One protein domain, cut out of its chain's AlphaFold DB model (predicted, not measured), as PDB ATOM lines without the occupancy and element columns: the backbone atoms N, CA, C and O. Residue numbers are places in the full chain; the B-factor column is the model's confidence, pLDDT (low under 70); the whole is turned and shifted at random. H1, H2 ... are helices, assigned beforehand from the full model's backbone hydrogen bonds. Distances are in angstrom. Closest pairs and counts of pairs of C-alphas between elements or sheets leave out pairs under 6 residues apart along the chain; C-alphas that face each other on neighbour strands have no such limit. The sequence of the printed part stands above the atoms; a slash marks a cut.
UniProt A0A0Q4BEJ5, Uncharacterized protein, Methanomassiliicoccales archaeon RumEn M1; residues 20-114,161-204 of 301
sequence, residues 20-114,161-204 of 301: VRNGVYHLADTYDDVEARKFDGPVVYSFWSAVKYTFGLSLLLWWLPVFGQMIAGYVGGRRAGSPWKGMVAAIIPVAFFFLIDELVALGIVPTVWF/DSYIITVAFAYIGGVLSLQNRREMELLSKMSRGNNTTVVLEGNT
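Overview. This is residues 20 to 114 and 161 to 204 of the 301 residues of an uncharacterized protein of Methanomassiliicoccales archaeon RumEn M1 (UniProt A0A0Q4BEJ5). What shape do these atoms draw? They draw a long rod: H2, H3, H4 and H5 make an up-and-down bundle, each helix running against the one before it in the chain, and H4 and H5 run on past the other two toward opposite ends. Beyond H5, residues 192 to 204 and the first stretch, residues 20 to 35, make a thin far end, where residues 24 to 25 pair antiparallel with residues 198 to 199; residues 31 to 42, with the short H1, stick out. What is the make-up? The printed part has 139 residues with five named helices, H1 to H5 in that order, and no named strand, and its class is all helix. How compact is it? It is extended, with a radius of gyration of the C-alphas of 24.4 A and spans of 93 by 26 by 21 A.

Arrangement. What does H1, residues 36 to 39, touch? It touches no helix. How do H2, residues 47 to 60, and H3, residues 67 to 80, stand? They are a helical hairpin at a shallow tilt of 15 degrees, opposite ways, and the closest C-alphas are those of Ala 50 and Gly 76, 4.6 A apart. Where do H4, residues 83 to 105, and H5, residues 162 to 191, join them? H4 touches H3 with residues 83 to 90 alone, at a steep tilt of 43 degrees, opposite ways, a second helical hairpin with the C-alphas of Gly 77 and Gly 86 closest at 4.0 A; it touches H2 with residues 85 to 93 alone, closest at Val 51 and Ala 89, whose C-alphas are 5.1 A apart. H5 touches H3 at a steep tilt of 40 degrees, closest at the C-alphas of Gly 77 and Ala 170, 3.9 A, and H4 at a shallow tilt of 19 degrees, opposite ways, closest at the C-alphas of Pro 83 and Gly 174, 3.9 A. H2 and H5 are apart. What do the backbones show? In H2, H3 and H5 every O i to N i+4 pair is within hydrogen-bond range, in H4 17 of 19 are, and H1 is too short for such a pair.

Along the chain. Where does the first helix begin? H1 begins at C-alpha 36, (160.044, 230.489, 176.120). How long are the others? H2 measures 19.8 A, H3 19.7 A, H4 32.4 A and H5 43.3 A. Where does H5 end? It ends at C-alpha 191, (150.903, 243.619, 185.919).

Size, cuts and confidence. How large is it? The two C-alphas farthest apart, those of Phe 114 and Thr 204, are 94.8 A apart. Where is the cut? Residues 115 to 160 are not printed, and C-alphas 114 and 161 are 32.6 A apart across it. Where is confidence low? Residues 20 to 44 and 191 to 204 are under 70 in pLDDT.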
ATOM      1  N   VAL A  20     133.424 234.869 172.487       59.31
ATOM      2  CA  VAL A  20     134.185 234.560 171.263       59.31
ATOM      3  C   VAL A  20     133.310 234.691 170.011       59.31
ATOM      4  O   VAL A  20     133.773 235.174 168.978       59.31
ATOM      5  N   ARG A  21     132.028 234.307 170.089       52.97
ATOM      6  CA  ARG A  21     131.072 234.445 168.976       52.97
ATOM      7  C   ARG A  21     130.747 235.904 168.643       52.97
ATOM      8  O   ARG A  21     130.460 236.197 167.488       52.97
ATOM      9  N   ASN A  22     130.838 236.792 169.632       61.41
ATOM     10  CA  ASN A  22     130.610 238.232 169.502       61.41
ATOM     11  C   ASN A  22     131.887 239.016 169.146       61.41
ATOM     12  O   ASN A  22     131.912 240.236 169.277       61.41
ATOM     13  N   GLY A  23     132.957 238.337 168.714       49.25
ATOM     14  CA  GLY A  23     134.210 238.987 168.316       49.25
ATOM     15  C   GLY A  23     135.065 239.486 169.485       49.25
ATOM     16  O   GLY A  23     136.045 240.193 169.258       49.25
ATOM     17  N   VAL A  24     134.728 239.109 170.724       52.59
ATOM     18  CA  VAL A  24     135.530 239.414 171.913       52.59
ATOM     19  C   VAL A  24     136.555 238.301 172.089       52.59
ATOM     20  O   VAL A  24     136.258 237.213 172.587       52.59
ATOM     21  N   TYR A  25     137.775 238.569 171.638       56.28
ATOM     22  CA  TYR A  25     138.896 237.657 171.809       56.28
ATOM     23  C   TYR A  25     139.646 238.012 173.091       56.28
ATOM     24  O   TYR A  25     140.142 239.124 173.253       56.28
ATOM     25  N   HIS A  26     139.763 237.044 173.997       49.53
ATOM     26  CA  HIS A  26     140.741 237.127 175.073       49.53
ATOM     27  C   HIS A  26     142.115 236.794 174.491       49.53
ATOM     28  O   HIS A  26     142.435 235.621 174.286       49.53
ATOM     29  N   LEU A  27     142.934 237.814 174.230       50.44
ATOM     30  CA  LEU A  27     144.378 237.615 174.212       50.44
ATOM     31  C   LEU A  27     144.805 237.473 175.671       50.44
ATOM     32  O   LEU A  27     145.075 238.453 176.354       50.44
ATOM     33  N   ALA A  28     144.807 236.243 176.178       49.25
ATOM     34  CA  ALA A  28     145.673 235.960 177.306       49.25
ATOM     35  C   ALA A  28     147.092 236.153 176.771       49.25
ATOM     36  O   ALA A  28     147.554 235.341 175.969       49.25
ATOM     37  N   ASP A  29     147.755 237.238 177.169       48.75
ATOM     38  CA  ASP A  29     149.156 237.521 176.841       48.75
ATOM     39  C   ASP A  29     150.080 236.607 177.663       48.75
ATOM     40  O   ASP A  29     150.934 236.981 178.461       48.75
ATOM     41  N   THR A  30     149.766 235.325 177.605       49.59
ATOM     42  CA  THR A  30     150.474 234.240 178.243       49.59
ATOM     43  C   THR A  30     150.359 233.081 177.282       49.59
ATOM     44  O   THR A  30     149.658 232.096 177.515       49.59
ATOM     45  N   TYR A  31     151.045 233.226 176.154       47.12
ATOM     46  CA  TYR A  31     151.596 232.048 175.529       47.12
ATOM     47  C   TYR A  31     152.460 231.366 176.594       47.12
ATOM     48  O   TYR A  31     153.513 231.861 176.992       47.12
ATOM     49  N   ASP A  32     151.959 230.250 177.115       50.62
ATOM     50  CA  ASP A  32     152.737 229.273 177.868       50.62
ATOM     51  C   ASP A  32     153.634 228.557 176.841       50.62
ATOM     52  O   ASP A  32     153.466 227.380 176.513       50.62
ATOM     53  N   ASP A  33     154.508 229.338 176.198       53.56
ATOM     54  CA  ASP A  33     155.373 228.869 175.135       53.56
ATOM     55  C   ASP A  33     156.385 227.931 175.770       53.56
ATOM     56  O   ASP A  33     157.307 228.320 176.490       53.56
ATOM     57  N   VAL A  34     156.236 226.649 175.456       56.16
ATOM     58  CA  VAL A  34     157.224 225.611 175.761       56.16
ATOM     59  C   VAL A  34     158.606 226.001 175.194       56.16
ATOM     60  O   VAL A  34     159.634 225.549 175.694       56.16
ATOM     61  N   GLU A  35     158.636 226.891 174.195       52.44
ATOM     62  CA  GLU A  35     159.836 227.516 173.636       52.44
ATOM     63  C   GLU A  35     160.401 228.657 174.500       52.44
ATOM     64  O   GLU A  35     161.620 228.748 174.617       52.44
ATOM     65  N   ALA A  36     159.576 229.450 175.195       52.31
ATOM     66  CA  ALA A  36     160.044 230.489 176.120       52.31
ATOM     67  C   ALA A  36     160.778 229.893 177.336       52.31
ATOM     68  O   ALA A  36     161.786 230.440 177.773       52.31
ATOM     69  N   ARG A  37     160.370 228.702 177.806       53.69
ATOM     70  CA  ARG A  37     161.135 227.914 178.799       53.69
ATOM     71  C   ARG A  37     162.514 227.473 178.301       53.69
ATOM     72  O   ARG A  37     163.403 227.194 179.097       53.69
ATOM     73  N   LYS A  38     162.705 227.366 176.984       53.69
ATOM     74  CA  LYS A  38     163.987 226.985 176.375       53.69
ATOM     75  C   LYS A  38     164.960 228.167 176.293       53.69
ATOM     76  O   LYS A  38     166.161 227.947 176.161       53.69
ATOM     77  N   PHE A  39     164.438 229.387 176.416       50.88
ATOM     78  CA  PHE A  39     165.176 230.640 176.550       50.88
ATOM     79  C   PHE A  39     165.185 231.142 178.002       50.88
ATOM     80  O   PHE A  39     165.235 232.350 178.232       50.88
ATOM     81  N   ASP A  40     165.158 230.233 178.987       54.03
ATOM     82  CA  ASP A  40     165.493 230.589 180.365       54.03
ATOM     83  C   ASP A  40     166.863 231.283 180.343       54.03
ATOM     84  O   ASP A  40     167.886 230.694 179.977       54.03
ATOM     85  N   GLY A  41     166.861 232.579 180.660       59.38
ATOM     86  CA  GLY A  41     168.061 233.401 180.717       59.38
ATOM     87  C   GLY A  41     169.101 232.839 181.696       59.38
ATOM     88  O   GLY A  41     168.858 231.844 182.385       59.38
ATOM     89  N   PRO A  42     170.286 233.468 181.803       58.88
ATOM     90  CA  PRO A  42     171.337 232.986 182.694       58.88
ATOM     91  C   PRO A  42     170.774 232.767 184.102       58.88
ATOM     92  O   PRO A  42     170.187 233.680 184.681       58.88
ATOM     93  N   VAL A  43     170.946 231.550 184.633       62.25
ATOM     94  CA  VAL A  43     170.414 231.134 185.938       62.25
ATOM     95  C   VAL A  43     170.805 232.172 186.994       62.25
ATOM     96  O   VAL A  43     171.965 232.255 187.411       62.25
ATOM     97  N   VAL A  44     169.833 232.993 187.401       69.44
ATOM     98  CA  VAL A  44     170.062 234.161 188.272       69.44
ATOM     99  C   VAL A  44     170.538 233.714 189.656       69.44
ATOM    100  O   VAL A  44     171.391 234.366 190.263       69.44
ATOM    101  N   TYR A  45     170.040 232.561 190.113       78.00
ATOM    102  CA  TYR A  45     170.343 231.978 191.414       78.00
ATOM    103  C   TYR A  45     170.887 230.559 191.273       78.00
ATOM    104  O   TYR A  45     170.198 229.666 190.782       78.00
ATOM    105  N   SER A  46     172.112 230.322 191.734       86.12
ATOM    106  CA  SER A  46     172.729 228.994 191.705       86.12
ATOM    107  C   SER A  46     173.595 228.783 192.938       86.12
ATOM    108  O   SER A  46     174.424 229.626 193.275       86.12
ATOM    109  N   PHE A  47     173.424 227.628 193.584       88.06
ATOM    110  CA  PHE A  47     174.184 227.239 194.772       88.06
ATOM    111  C   PHE A  47     175.693 227.205 194.497       88.06
ATOM    112  O   PHE A  47     176.473 227.843 195.192       88.06
ATOM    113  N   TRP A  48     176.111 226.541 193.419       89.38
ATOM    114  CA  TRP A  48     177.526 226.454 193.048       89.38
ATOM    115  C   TRP A  48     178.110 227.791 192.606       89.38
ATOM    116  O   TRP A  48     179.288 228.060 192.830       89.38
ATOM    117  N   SER A  49     177.291 228.639 191.982       86.12
ATOM    118  CA  SER A  49     177.698 230.008 191.682       86.12
ATOM    119  C   SER A  49     177.935 230.785 192.976       86.12
ATOM    120  O   SER A  49     178.978 231.417 193.095       86.12
ATOM    121  N   ALA A  50     177.032 230.683 193.956       87.44
ATOM    122  CA  ALA A  50     177.172 231.321 195.263       87.44
ATOM    123  C   ALA A  50     178.463 230.907 195.977       87.44
ATOM    124  O   ALA A  50     179.230 231.782 196.358       87.44
ATOM    125  N   VAL A  51     178.756 229.603 196.053       90.19
ATOM    126  CA  VAL A  51     180.003 229.084 196.646       90.19
ATOM    127  C   VAL A  51     181.234 229.709 195.983       90.19
ATOM    128  O   VAL A  51     182.123 230.194 196.675       90.19
ATOM    129  N   LYS A  52     181.279 229.754 194.643       92.81
ATOM    130  CA  LYS A  52     182.405 230.342 193.896       92.81
ATOM    131  C   LYS A  52     182.566 231.836 194.166       92.81
ATOM    132  O   LYS A  52     183.691 232.297 194.329       92.81
ATOM    133  N   TYR A  53     181.463 232.582 194.212       91.00
ATOM    134  CA  TYR A  53     181.503 234.014 194.501       91.00
ATOM    135  C   TYR A  53     181.930 234.285 195.939       91.00
ATOM    136  O   TYR A  53     182.793 235.129 196.136       91.00
ATOM    137  N   THR A  54     181.402 233.555 196.924       90.50
ATOM    138  CA  THR A  54     181.853 233.675 198.317       90.50
ATOM    139  C   THR A  54     183.329 233.339 198.434       90.50
ATOM    140  O   THR A  54     184.070 234.111 199.018       90.50
ATOM    141  N   PHE A  55     183.784 232.248 197.817       91.81
ATOM    142  CA  PHE A  55     185.189 231.850 197.846       91.81
ATOM    143  C   PHE A  55     186.106 232.906 197.216       91.81
ATOM    144  O   PHE A  55     187.076 233.346 197.828       91.81
ATOM    145  N   GLY A  56     185.777 233.348 195.998       92.44
ATOM    146  CA  GLY A  56     186.552 234.356 195.280       92.44
ATOM    147  C   GLY A  56     186.557 235.709 195.989       92.44
ATOM    148  O   GLY A  56     187.601 236.348 196.066       92.44
ATOM    149  N   LEU A  57     185.419 236.129 196.551       90.69
ATOM    150  CA  LEU A  57     185.320 237.373 197.315       90.69
ATOM    151  C   LEU A  57     186.040 237.278 198.656       90.69
ATOM    152  O   LEU A  57     186.731 238.221 199.009       90.69
ATOM    153  N   SER A  58     185.945 236.164 199.382       87.19
ATOM    154  CA  SER A  58     186.683 235.980 200.635       87.19
ATOM    155  C   SER A  58     188.193 236.043 200.412       87.19
ATOM    156  O   SER A  58     188.884 236.646 201.223       87.19
ATOM    157  N   LEU A  59     188.699 235.498 199.299       88.81
ATOM    158  CA  LEU A  59     190.115 235.600 198.936       88.81
ATOM    159  C   LEU A  59     190.499 237.026 198.505       88.81
ATOM    160  O   LEU A  59     191.527 237.549 198.918       88.81
ATOM    161  N   LEU A  60     189.662 237.673 197.691       91.75
ATOM    162  CA  LEU A  60     189.923 239.024 197.189       91.75
ATOM    163  C   LEU A  60     189.852 240.084 198.302       91.75
ATOM    164  O   LEU A  60     190.631 241.034 198.305       91.75
ATOM    165  N   LEU A  61     188.921 239.929 199.243       88.50
ATOM    166  CA  LEU A  61     188.672 240.860 200.344       88.50
ATOM    167  C   LEU A  61     189.326 240.404 201.660       88.50
ATOM    168  O   LEU A  61     189.018 240.953 202.715       88.50
ATOM    169  N   TRP A  62     190.253 239.443 201.617       84.69
ATOM    170  CA  TRP A  62     190.936 238.925 202.810       84.69
ATOM    171  C   TRP A  62     191.723 239.991 203.593       84.69
ATOM    172  O   TRP A  62     191.920 239.865 204.796       84.69
ATOM    173  N   TRP A  63     192.140 241.066 202.917       80.31
ATOM    174  CA  TRP A  63     192.964 242.140 203.466       80.31
ATOM    175  C   TRP A  63     192.142 243.161 204.251       80.31
ATOM    176  O   TRP A  63     192.718 244.022 204.912       80.31
ATOM    177  N   LEU A  64     190.811 243.094 204.148       82.38
ATOM    178  CA  LEU A  64     189.899 244.048 204.752       82.38
ATOM    179  C   LEU A  64     189.097 243.350 205.864       82.38
ATOM    180  O   LEU A  64     188.111 242.659 205.579       82.38
ATOM    181  N   PRO A  65     189.504 243.505 207.138       76.62
ATOM    182  CA  PRO A  65     188.892 242.788 208.249       76.62
ATOM    183  C   PRO A  65     187.431 243.174 208.439       76.62
ATOM    184  O   PRO A  65     187.042 244.314 208.184       76.62
ATOM    185  N   VAL A  66     186.638 242.220 208.929       81.69
ATOM    186  CA  VAL A  66     185.197 242.354 209.191       81.69
ATOM    187  C   VAL A  66     184.385 242.614 207.917       81.69
ATOM    188  O   VAL A  66     183.660 241.721 207.478       81.69
ATOM    189  N   PHE A  67     184.524 243.769 207.256       84.44
ATOM    190  CA  PHE A  67     183.697 244.087 206.087       84.44
ATOM    191  C   PHE A  67     183.987 243.194 204.882       84.44
ATOM    192  O   PHE A  67     183.067 242.911 204.118       84.44
ATOM    193  N   GLY A  68     185.221 242.709 204.710       87.50
ATOM    194  CA  GLY A  68     185.533 241.770 203.635       87.50
ATOM    195  C   GLY A  68     184.689 240.499 203.728       87.50
ATOM    196  O   GLY A  68     184.044 240.095 202.757       87.50
ATOM    197  N   GLN A  69     184.599 239.946 204.937       90.00
ATOM    198  CA  GLN A  69     183.762 238.790 205.245       90.00
ATOM    199  C   GLN A  69     182.263 239.099 205.161       90.00
ATOM    200  O   GLN A  69     181.504 238.305 204.603       90.00
ATOM    201  N   MET A  70     181.829 240.281 205.616       91.38
ATOM    202  CA  MET A  70     180.433 240.721 205.468       91.38
ATOM    203  C   MET A  70     180.010 240.780 203.994       91.38
ATOM    204  O   MET A  70     178.951 240.269 203.635       91.38
ATOM    205  N   ILE A  71     180.832 241.381 203.125       92.06
ATOM    206  CA  ILE A  71     180.537 241.525 201.693       92.06
ATOM    207  C   ILE A  71     180.557 240.157 201.003       92.06
ATOM    208  O   ILE A  71     179.626 239.837 200.260       92.06
ATOM    209  N   ALA A  72     181.577 239.334 201.262       93.69
ATOM    210  CA  ALA A  72     181.686 237.994 200.687       93.69
ATOM    211  C   ALA A  72     180.493 237.105 201.078       93.69
ATOM    212  O   ALA A  72     179.905 236.430 200.222       93.69
ATOM    213  N   GLY A  73     180.088 237.169 202.350       92.50
ATOM    214  CA  GLY A  73     178.885 236.525 202.861       92.50
ATOM    215  C   GLY A  73     177.636 237.039 202.153       92.50
ATOM    216  O   GLY A  73     176.929 236.268 201.509       92.50
ATOM    217  N   TYR A  74     177.392 238.349 202.187       94.31
ATOM    218  CA  TYR A  74     176.192 238.975 201.626       94.31
ATOM    219  C   TYR A  74     175.996 238.695 200.132       94.31
ATOM    220  O   TYR A  74     174.906 238.298 199.704       94.31
ATOM    221  N   VAL A  75     177.047 238.866 199.325       92.81
ATOM    222  CA  VAL A  75     176.982 238.648 197.873       92.81
ATOM    223  C   VAL A  75     176.784 237.164 197.556       92.81
ATOM    224  O   VAL A  75     175.951 236.821 196.710       92.81
ATOM    225  N   GLY A  76     177.480 236.282 198.276       91.06
ATOM    226  CA  GLY A  76     177.279 234.837 198.200       91.06
ATOM    227  C   GLY A  76     175.846 234.418 198.509       91.06
ATOM    228  O   GLY A  76     175.191 233.740 197.715       91.06
ATOM    229  N   GLY A  77     175.326 234.910 199.632       91.19
ATOM    230  CA  GLY A  77     173.955 234.700 200.079       91.19
ATOM    231  C   GLY A  77     172.920 235.126 199.046       91.19
ATOM    232  O   GLY A  77     172.025 234.350 198.704       91.19
ATOM    233  N   ARG A  78     173.080 236.329 198.472       91.50
ATOM    234  CA  ARG A  78     172.191 236.835 197.413       91.50
ATOM    235  C   ARG A  78     172.169 235.934 196.188       91.50
ATOM    236  O   ARG A  78     171.112 235.745 195.589       91.50
ATOM    237  N   ARG A  79     173.319 235.382 195.798       88.12
ATOM    238  CA  ARG A  79     173.431 234.513 194.619       88.12
ATOM    239  C   ARG A  79     172.823 233.127 194.847       88.12
ATOM    240  O   ARG A  79     172.415 232.479 193.885       88.12
ATOM    241  N   ALA A  80     172.718 232.678 196.097       88.94
ATOM    242  CA  ALA A  80     172.090 231.403 196.434       88.94
ATOM    243  C   ALA A  80     170.552 231.440 196.342       88.94
ATOM    244  O   ALA A  80     169.922 230.387 196.214       88.94
ATOM    245  N   GLY A  81     169.936 232.627 196.400       84.62
ATOM    246  CA  GLY A  81     168.498 232.820 196.171       84.62
ATOM    247  C   GLY A  81     167.580 232.411 197.330       84.62
ATOM    248  O   GLY A  81     166.359 232.509 197.210       84.62
ATOM    249  N   SER A  82     168.129 231.899 198.436       89.12
ATOM    250  CA  SER A  82     167.361 231.581 199.646       89.12
ATOM    251  C   SER A  82     168.255 231.590 200.892       89.12
ATOM    252  O   SER A  82     169.447 231.300 200.764       89.12
ATOM    253  N   PRO A  83     167.700 231.862 202.089       91.62
ATOM    254  CA  PRO A  83     168.477 231.993 203.326       91.62
ATOM    255  C   PRO A  83     169.280 230.735 203.666       91.62
ATOM    256  O   PRO A  83     170.492 230.797 203.851       91.62
ATOM    257  N   TRP A  84     168.617 229.572 203.670       91.38
ATOM    258  CA  TRP A  84     169.249 228.302 204.030       91.38
ATOM    259  C   TRP A  84     170.320 227.881 203.021       91.38
ATOM    260  O   TRP A  84     171.426 227.508 203.405       91.38
ATOM    261  N   LYS A  85     170.038 228.009 201.715       90.69
ATOM    262  CA  LYS A  85     171.027 227.680 200.675       90.69
ATOM    263  C   LYS A  85     172.214 228.643 200.700       90.69
ATOM    264  O   LYS A  85     173.325 228.198 200.448       90.69
ATOM    265  N   GLY A  86     171.991 229.925 201.000       90.12
ATOM    266  CA  GLY A  86     173.053 230.925 201.146       90.12
ATOM    267  C   GLY A  86     173.971 230.620 202.319       90.12
ATOM    268  O   GLY A  86     175.187 230.600 202.156       90.12
ATOM    269  N   MET A  87     173.387 230.285 203.468       93.50
ATOM    270  CA  MET A  87     174.130 229.889 204.660       93.50
ATOM    271  C   MET A  87     174.988 228.641 204.407       93.50
ATOM    272  O   MET A  87     176.197 228.669 204.618       93.50
ATOM    273  N   VAL A  88     174.392 227.570 203.870       94.06
ATOM    274  CA  VAL A  88     175.117 226.325 203.556       94.06
ATOM    275  C   VAL A  88     176.194 226.552 202.488       94.06
ATOM    276  O   VAL A  88     177.286 225.997 202.591       94.06
ATOM    277  N   ALA A  89     175.930 227.399 201.489       91.56
ATOM    278  CA  ALA A  89     176.920 227.752 200.472       91.56
ATOM    279  C   ALA A  89     178.125 228.497 201.065       91.56
ATOM    280  O   ALA A  89     179.243 228.282 200.608       91.56
ATOM    281  N   ALA A  90     177.916 229.346 202.075       92.62
ATOM    282  CA  ALA A  90     178.987 230.093 202.733       92.62
ATOM    283  C   ALA A  90     179.811 229.245 203.712       92.62
ATOM    284  O   ALA A  90     181.005 229.495 203.867       92.62
ATOM    285  N   ILE A  91     179.216 228.213 204.320       93.56
ATOM    286  CA  ILE A  91     179.939 227.282 205.201       93.56
ATOM    287  C   ILE A  91     181.058 226.560 204.445       93.56
ATOM    288  O   ILE A  91     182.113 226.332 205.020       93.56
ATOM    289  N   ILE A  92     180.873 226.230 203.162       92.94
ATOM    290  CA  ILE A  92     181.879 225.485 202.386       92.94
ATOM    291  C   ILE A  92     183.211 226.265 202.274       92.94
ATOM    292  O   ILE A  92     184.234 225.724 202.695       92.94
ATOM    293  N   PRO A  93     183.249 227.517 201.765       90.88
ATOM    294  CA  PRO A  93     184.467 228.327 201.766       90.88
ATOM    295  C   PRO A  93     185.017 228.587 203.164       90.88
ATOM    296  O   PRO A  93     186.222 228.504 203.366       90.88
ATOM    297  N   VAL A  94     184.144 228.882 204.132       89.88
ATOM    298  CA  VAL A  94     184.553 229.172 205.511       89.88
ATOM    299  C   VAL A  94     185.265 227.975 206.138       89.88
ATOM    300  O   VAL A  94     186.367 228.123 206.652       89.88
ATOM    301  N   ALA A  95     184.684 226.780 206.031       90.75
ATOM    302  CA  ALA A  95     185.282 225.549 206.531       90.75
ATOM    303  C   ALA A  95     186.604 225.232 205.823       90.75
ATOM    304  O   ALA A  95     187.533 224.749 206.459       90.75
ATOM    305  N   PHE A  96     186.708 225.523 204.523       90.69
ATOM    306  CA  PHE A  96     187.956 225.360 203.783       90.69
ATOM    307  C   PHE A  96     189.068 226.265 204.325       90.69
ATOM    308  O   PHE A  96     190.164 225.778 204.590       90.69
ATOM    309  N   PHE A  97     188.793 227.560 204.520       87.25
ATOM    310  CA  PHE A  97     189.780 228.489 205.078       87.25
ATOM    311  C   PHE A  97     190.147 228.130 206.517       87.25
ATOM    312  O   PHE A  97     191.331 228.066 206.826       87.25
ATOM    313  N   PHE A  98     189.156 227.813 207.351       87.56
ATOM    314  CA  PHE A  98     189.371 227.367 208.727       87.56
ATOM    315  C   PHE A  98     190.255 226.115 208.796       87.56
ATOM    316  O   PHE A  98     191.193 226.050 209.580       87.56
ATOM    317  N   LEU A  99     189.997 225.124 207.939       88.94
ATOM    318  CA  LEU A  99     190.776 223.889 207.915       88.94
ATOM    319  C   LEU A  99     192.221 224.134 207.463       88.94
ATOM    320  O   LEU A  99     193.131 223.508 207.995       88.94
ATOM    321  N   ILE A 100     192.447 225.036 206.504       86.19
ATOM    322  CA  ILE A 100     193.807 225.429 206.104       86.19
ATOM    323  C   ILE A 100     194.527 226.142 207.245       86.19
ATOM    324  O   ILE A 100     195.683 225.821 207.505       86.19
ATOM    325  N   ASP A 101     193.859 227.081 207.910       83.88
ATOM    326  CA  ASP A 101     194.419 227.828 209.037       83.88
ATOM    327  C   ASP A 101     194.847 226.875 210.164       83.88
ATOM    328  O   ASP A 101     195.996 226.898 210.607       83.88
ATOM    329  N   GLU A 102     193.985 225.920 210.517       84.62
ATOM    330  CA  GLU A 102     194.284 224.900 211.526       84.62
ATOM    331  C   GLU A 102     195.420 223.959 211.088       84.62
ATOM    332  O   GLU A 102     196.309 223.631 211.870       84.62
ATOM    333  N   LEU A 103     195.454 223.544 209.816       85.81
ATOM    334  CA  LEU A 103     196.548 222.724 209.279       85.81
ATOM    335  C   LEU A 103     197.905 223.443 209.325       85.81
ATOM    336  O   LEU A 103     198.937 222.790 209.519       85.81
ATOM    337  N   VAL A 104     197.909 224.762 209.121       83.50
ATOM    338  CA  VAL A 104     199.099 225.610 209.259       83.50
ATOM    339  C   VAL A 104     199.487 225.735 210.732       83.50
ATOM    340  O   VAL A 104     200.656 225.543 211.064       83.50
ATOM    341  N   ALA A 105     198.524 225.971 211.627       80.88
ATOM    342  CA  ALA A 105     198.757 226.078 213.068       80.88
ATOM    343  C   ALA A 105     199.314 224.779 213.679       80.88
ATOM    344  O   ALA A 105     200.212 224.814 214.520       80.88
ATOM    345  N   LEU A 106     198.839 223.623 213.206       86.06
ATOM    346  CA  LEU A 106     199.332 222.298 213.594       86.06
ATOM    347  C   LEU A 106     200.696 221.946 212.972       86.06
ATOM    348  O   LEU A 106     201.245 220.882 213.262       86.06
ATOM    349  N   GLY A 107     201.243 222.800 212.101       79.81
ATOM    350  CA  GLY A 107     202.528 222.585 211.432       79.81
ATOM    351  C   GLY A 107     202.519 221.462 210.389       79.81
ATOM    352  O   GLY A 107     203.582 221.045 209.932       79.81
ATOM    353  N   ILE A 108     201.338 220.962 210.004       84.75
ATOM    354  CA  ILE A 108     201.183 219.939 208.958       84.75
ATOM    355  C   ILE A 108     201.437 220.567 207.585       84.75
ATOM    356  O   ILE A 108     202.077 219.958 206.727       84.75
ATOM    357  N   VAL A 109     200.947 221.792 207.378       78.62
ATOM    358  CA  VAL A 109     201.270 222.593 206.196       78.62
ATOM    359  C   VAL A 109     202.519 223.422 206.502       78.62
ATOM    360  O   VAL A 109     202.470 224.286 207.378       78.62
ATOM    361  N   PRO A 110     203.645 223.195 205.799       76.00
ATOM    362  CA  PRO A 110     204.858 223.961 206.031       76.00
ATOM    363  C   PRO A 110     204.659 225.415 205.584       76.00
ATOM    364  O   PRO A 110     204.293 225.684 204.439       76.00
ATOM    365  N   THR A 111     204.940 226.353 206.486       73.38
ATOM    366  CA  THR A 111     204.987 227.802 206.209       73.38
ATOM    367  C   THR A 111     206.268 228.218 205.485       73.38
ATOM    368  O   THR A 111     206.319 229.266 204.840       73.38
ATOM    369  N   VAL A 112     207.296 227.367 205.552       74.62
ATOM    370  CA  VAL A 112     208.580 227.552 204.881       74.62
ATOM    371  C   VAL A 112     208.589 226.750 203.587       74.62
ATOM    372  O   VAL A 112     208.618 225.520 203.599       74.62
ATOM    373  N   TRP A 113     208.603 227.454 202.460       74.44
ATOM    374  CA  TRP A 113     208.728 226.858 201.134       74.44
ATOM    375  C   TRP A 113     210.101 227.195 200.560       74.44
ATOM    376  O   TRP A 113     210.487 228.358 200.497       74.44
ATOM    377  N   PHE A 114     210.864 226.175 200.154       76.75
ATOM    378  CA  PHE A 114     212.215 226.340 199.592       76.75
ATOM    379  C   PHE A 114     213.190 227.138 200.487       76.75
ATOM    380  O   PHE A 114     214.063 227.841 199.988       76.75
ATOM    381  N   ASP A 161     183.701 235.472 215.646       73.12
ATOM    382  CA  ASP A 161     184.731 235.059 214.719       73.12
ATOM    383  C   ASP A 161     184.376 235.525 213.294       73.12
ATOM    384  O   ASP A 161     183.211 235.492 212.876       73.12
ATOM    385  N   SER A 162     185.389 235.966 212.549       75.62
ATOM    386  CA  SER A 162     185.303 236.446 211.165       75.62
ATOM    387  C   SER A 162     184.486 235.481 210.288       75.62
ATOM    388  O   SER A 162     183.691 235.892 209.440       75.62
ATOM    389  N   TYR A 163     184.597 234.184 210.579       84.56
ATOM    390  CA  TYR A 163     183.851 233.099 209.953       84.56
ATOM    391  C   TYR A 163     182.334 233.138 210.213       84.56
ATOM    392  O   TYR A 163     181.541 232.925 209.293       84.56
ATOM    393  N   ILE A 164     181.907 233.447 211.442       87.19
ATOM    394  CA  ILE A 164     180.486 233.543 211.818       87.19
ATOM    395  C   ILE A 164     179.835 234.721 211.092       87.19
ATOM    396  O   ILE A 164     178.706 234.609 210.609       87.19
ATOM    397  N   ILE A 165     180.567 235.831 210.954       88.81
ATOM    398  CA  ILE A 165     180.102 237.024 210.240       88.81
ATOM    399  C   ILE A 165     179.799 236.684 208.776       88.81
ATOM    400  O   ILE A 165     178.721 237.024 208.284       88.81
ATOM    401  N   THR A 166     180.680 235.950 208.088       90.69
ATOM    402  CA  THR A 166     180.445 235.518 206.697       90.69
ATOM    403  C   THR A 166     179.158 234.705 206.565       90.69
ATOM    404  O   THR A 166     178.358 234.944 205.657       90.69
ATOM    405  N   VAL A 167     178.920 233.766 207.484       91.75
ATOM    406  CA  VAL A 167     177.730 232.901 207.465       91.75
ATOM    407  C   VAL A 167     176.453 233.694 207.772       91.75
ATOM    408  O   VAL A 167     175.451 233.542 207.068       91.75
ATOM    409  N   ALA A 168     176.487 234.590 208.762       92.19
ATOM    410  CA  ALA A 168     175.359 235.454 209.108       92.19
ATOM    411  C   ALA A 168     174.983 236.395 207.952       92.19
ATOM    412  O   ALA A 168     173.815 236.491 207.570       92.19
ATOM    413  N   PHE A 169     175.971 237.035 207.323       93.81
ATOM    414  CA  PHE A 169     175.727 237.899 206.169       93.81
ATOM    415  C   PHE A 169     175.271 237.116 204.936       93.81
ATOM    416  O   PHE A 169     174.452 237.623 204.167       93.81
ATOM    417  N   ALA A 170     175.700 235.864 204.769       94.88
ATOM    418  CA  ALA A 170     175.160 234.986 203.735       94.88
ATOM    419  C   ALA A 170     173.691 234.626 203.965       94.88
ATOM    420  O   ALA A 170     172.904 234.602 203.015       94.88
ATOM    421  N   TYR A 171     173.284 234.421 205.217       95.19
ATOM    422  CA  TYR A 171     171.873 234.265 205.550       95.19
ATOM    423  C   TYR A 171     171.075 235.532 205.195       95.19
ATOM    424  O   TYR A 171     170.070 235.438 204.489       95.19
ATOM    425  N   ILE A 172     171.559 236.718 205.590       94.31
ATOM    426  CA  ILE A 172     170.922 238.014 205.283       94.31
ATOM    427  C   ILE A 172     170.799 238.228 203.768       94.31
ATOM    428  O   ILE A 172     169.719 238.544 203.267       94.31
ATOM    429  N   GLY A 173     171.879 238.000 203.016       92.75
ATOM    430  CA  GLY A 173     171.862 238.087 201.555       92.75
ATOM    431  C   GLY A 173     170.847 237.124 200.929       92.75
ATOM    432  O   GLY A 173     170.136 237.485 199.987       92.75
ATOM    433  N   GLY A 174     170.720 235.921 201.495       91.94
ATOM    434  CA  GLY A 174     169.726 234.931 201.095       91.94
ATOM    435  C   GLY A 174     168.283 235.362 201.384       91.94
ATOM    436  O   GLY A 174     167.425 235.203 200.515       91.94
ATOM    437  N   VAL A 175     168.002 235.963 202.547       93.38
ATOM    438  CA  VAL A 175     166.680 236.540 202.875       93.38
ATOM    439  C   VAL A 175     166.306 237.638 201.889       93.38
ATOM    440  O   VAL A 175     165.210 237.604 201.330       93.38
ATOM    441  N   LEU A 176     167.230 238.557 201.602       93.31
ATOM    442  CA  LEU A 176     166.964 239.668 200.693       93.31
ATOM    443  C   LEU A 176     166.682 239.187 199.260       93.31
ATOM    444  O   LEU A 176     165.805 239.718 198.582       93.31
ATOM    445  N   SER A 177     167.383 238.146 198.801       89.38
ATOM    446  CA  SER A 177     167.101 237.547 197.490       89.38
ATOM    447  C   SER A 177     165.707 236.916 197.413       89.38
ATOM    448  O   SER A 177     165.027 237.040 196.393       89.38
ATOM    449  N   LEU A 178     165.250 236.293 198.505       88.88
ATOM    450  CA  LEU A 178     163.918 235.704 198.597       88.88
ATOM    451  C   LEU A 178     162.833 236.786 198.618       88.88
ATOM    452  O   LEU A 178     161.807 236.631 197.958       88.88
ATOM    453  N   GLN A 179     163.069 237.875 199.351       92.31
ATOM    454  CA  GLN A 179     162.172 239.024 199.395       92.31
ATOM    455  C   GLN A 179     162.018 239.647 198.006       92.31
ATOM    456  O   GLN A 179     160.901 239.719 197.507       92.31
ATOM    457  N   ASN A 180     163.126 239.977 197.340       88.50
ATOM    458  CA  ASN A 180     163.097 240.559 195.999       88.50
ATOM    459  C   ASN A 180     162.388 239.630 194.992       88.50
ATOM    460  O   ASN A 180     161.568 240.064 194.189       88.50
ATOM    461  N   ARG A 181     162.621 238.312 195.075       85.88
ATOM    462  CA  ARG A 181     161.901 237.341 194.237       85.88
ATOM    463  C   ARG A 181     160.387 237.381 194.471       85.88
ATOM    464  O   ARG A 181     159.632 237.340 193.503       85.88
ATOM    465  N   ARG A 182     159.948 237.451 195.731       85.94
ATOM    466  CA  ARG A 182     158.521 237.540 196.085       85.94
ATOM    467  C   ARG A 182     157.913 238.868 195.642       85.94
ATOM    468  O   ARG A 182     156.800 238.872 195.132       85.94
ATOM    469  N   GLU A 183     158.638 239.970 195.787       89.44
ATOM    470  CA  GLU A 183     158.207 241.297 195.336       89.44
ATOM    471  C   GLU A 183     158.022 241.333 193.815       89.44
ATOM    472  O   GLU A 183     156.968 241.744 193.336       89.44
ATOM    473  N   MET A 184     158.977 240.797 193.051       83.94
ATOM    474  CA  MET A 184     158.863 240.690 191.593       83.94
ATOM    475  C   MET A 184     157.712 239.773 191.164       83.94
ATOM    476  O   MET A 184     157.005 240.072 190.202       83.94
ATOM    477  N   GLU A 185     157.476 238.673 191.882       83.62
ATOM    478  CA  GLU A 185     156.331 237.800 191.616       83.62
ATOM    479  C   GLU A 185     155.003 238.539 191.852       83.62
ATOM    480  O   GLU A 185     154.098 238.453 191.020       83.62
ATOM    481  N   LEU A 186     154.891 239.311 192.935       83.50
ATOM    482  CA  LEU A 186     153.710 240.130 193.221       83.50
ATOM    483  C   LEU A 186     153.497 241.215 192.159       83.50
ATOM    484  O   LEU A 186     152.377 241.364 191.671       83.50
ATOM    485  N   LEU A 187     154.558 241.907 191.740       80.12
ATOM    486  CA  LEU A 187     154.501 242.892 190.657       80.12
ATOM    487  C   LEU A 187     154.072 242.252 189.334       80.12
ATOM    488  O   LEU A 187     153.219 242.796 188.639       80.12
ATOM    489  N   SER A 188     154.589 241.064 189.010       77.69
ATOM    490  CA  SER A 188     154.189 240.341 187.797       77.69
ATOM    491  C   SER A 188     152.712 239.935 187.819       77.69
ATOM    492  O   SER A 188     152.035 239.999 186.795       77.69
ATOM    493  N   LYS A 189     152.178 239.568 188.994       73.44
ATOM    494  CA  LYS A 189     150.758 239.238 189.176       73.44
ATOM    495  C   LYS A 189     149.871 240.479 189.086       73.44
ATOM    496  O   LYS A 189     148.803 240.397 188.490       73.44
ATOM    497  N   MET A 190     150.315 241.618 189.624       73.44
ATOM    498  CA  MET A 190     149.601 242.894 189.483       73.44
ATOM    499  C   MET A 190     149.625 243.401 188.035       73.44
ATOM    500  O   MET A 190     148.601 243.857 187.536       73.44
ATOM    501  N   SER A 191     150.753 243.255 187.335       64.88
ATOM    502  CA  SER A 191     150.903 243.619 185.919       64.88
ATOM    503  C   SER A 191     150.045 242.740 184.999       64.88
ATOM    504  O   SER A 191     149.361 243.261 184.120       64.88
ATOM    505  N   ARG A 192     149.958 241.429 185.271       59.78
ATOM    506  CA  ARG A 192     149.031 240.500 184.593       59.78
ATOM    507  C   ARG A 192     147.544 240.796 184.825       59.78
ATOM    508  O   ARG A 192     146.704 240.204 184.160       59.78
ATOM    509  N   GLY A 193     147.199 241.674 185.768       53.47
ATOM    510  CA  GLY A 193     145.815 242.073 186.027       53.47
ATOM    511  C   GLY A 193     145.224 243.010 184.967       53.47
ATOM    512  O   GLY A 193     144.003 243.134 184.899       53.47
ATOM    513  N   ASN A 194     146.050 243.640 184.123       51.81
ATOM    514  CA  ASN A 194     145.585 244.526 183.054       51.81
ATOM    515  C   ASN A 194     145.349 243.739 181.753       51.81
ATOM    516  O   ASN A 194     146.031 243.931 180.750       51.81
ATOM    517  N   ASN A 195     144.397 242.804 181.788       48.47
ATOM    518  CA  ASN A 195     143.960 242.075 180.601       48.47
ATOM    519  C   ASN A 195     143.191 243.033 179.680       48.47
ATOM    520  O   ASN A 195     142.025 243.347 179.927       48.47
ATOM    521  N   THR A 196     143.831 243.498 178.612       50.75
ATOM    522  CA  THR A 196     143.202 244.319 177.576       50.75
ATOM    523  C   THR A 196     142.272 243.452 176.724       50.75
ATOM    524  O   THR A 196     142.678 242.753 175.799       50.75
ATOM    525  N   THR A 197     140.975 243.468 177.032       49.81
ATOM    526  CA  THR A 197     139.958 242.893 176.144       49.81
ATOM    527  C   THR A 197     139.765 243.831 174.955       49.81
ATOM    528  O   THR A 197     139.112 244.867 175.081       49.81
ATOM    529  N   VAL A 198     140.341 243.497 173.802       49.00
ATOM    530  CA  VAL A 198     140.130 244.261 172.566       49.00
ATOM    531  C   VAL A 198     138.822 243.798 171.927       49.00
ATOM    532  O   VAL A 198     138.698 242.652 171.494       49.00
ATOM    533  N   VAL A 199     137.831 244.689 171.880       49.78
ATOM    534  CA  VAL A 199     136.591 244.483 171.122       49.78
ATOM    535  C   VAL A 199     136.857 244.925 169.685       49.78
ATOM    536  O   VAL A 199     137.044 246.112 169.428       49.78
ATOM    537  N   LEU A 200     136.902 243.982 168.743       49.00
ATOM    538  CA  LEU A 200     136.945 244.315 167.320       49.00
ATOM    539  C   LEU A 200     135.534 244.698 166.865       49.00
ATOM    540  O   LEU A 200     134.704 243.839 166.570       49.00
ATOM    541  N   GLU A 201     135.253 245.997 166.832       43.69
ATOM    542  CA  GLU A 201     134.003 246.533 166.301       43.69
ATOM    543  C   GLU A 201     134.006 246.406 164.770       43.69
ATOM    544  O   GLU A 201     134.552 247.230 164.041       43.69
ATOM    545  N   GLY A 202     133.457 245.294 164.282       45.25
ATOM    546  CA  GLY A 202     133.478 244.958 162.862       45.25
ATOM    547  C   GLY A 202     132.518 243.839 162.471       45.25
ATOM    548  O   GLY A 202     132.903 242.965 161.704       45.25
ATOM    549  N   ASN A 203     131.299 243.817 163.023       39.53
ATOM    550  CA  ASN A 203     130.102 243.360 162.302       39.53
ATOM    551  C   ASN A 203     128.841 243.576 163.147       39.53
ATOM    552  O   ASN A 203     128.578 242.882 164.128       39.53
ATOM    553  N   THR A 204     128.033 244.536 162.720       44.22
ATOM    554  CA  THR A 204     126.673 244.776 163.189       44.22
ATOM    555  C   THR A 204     125.755 243.632 162.756       44.22
ATOM    556  O   THR A 204     125.214 243.633 161.654       44.22
TER     557      THR A 204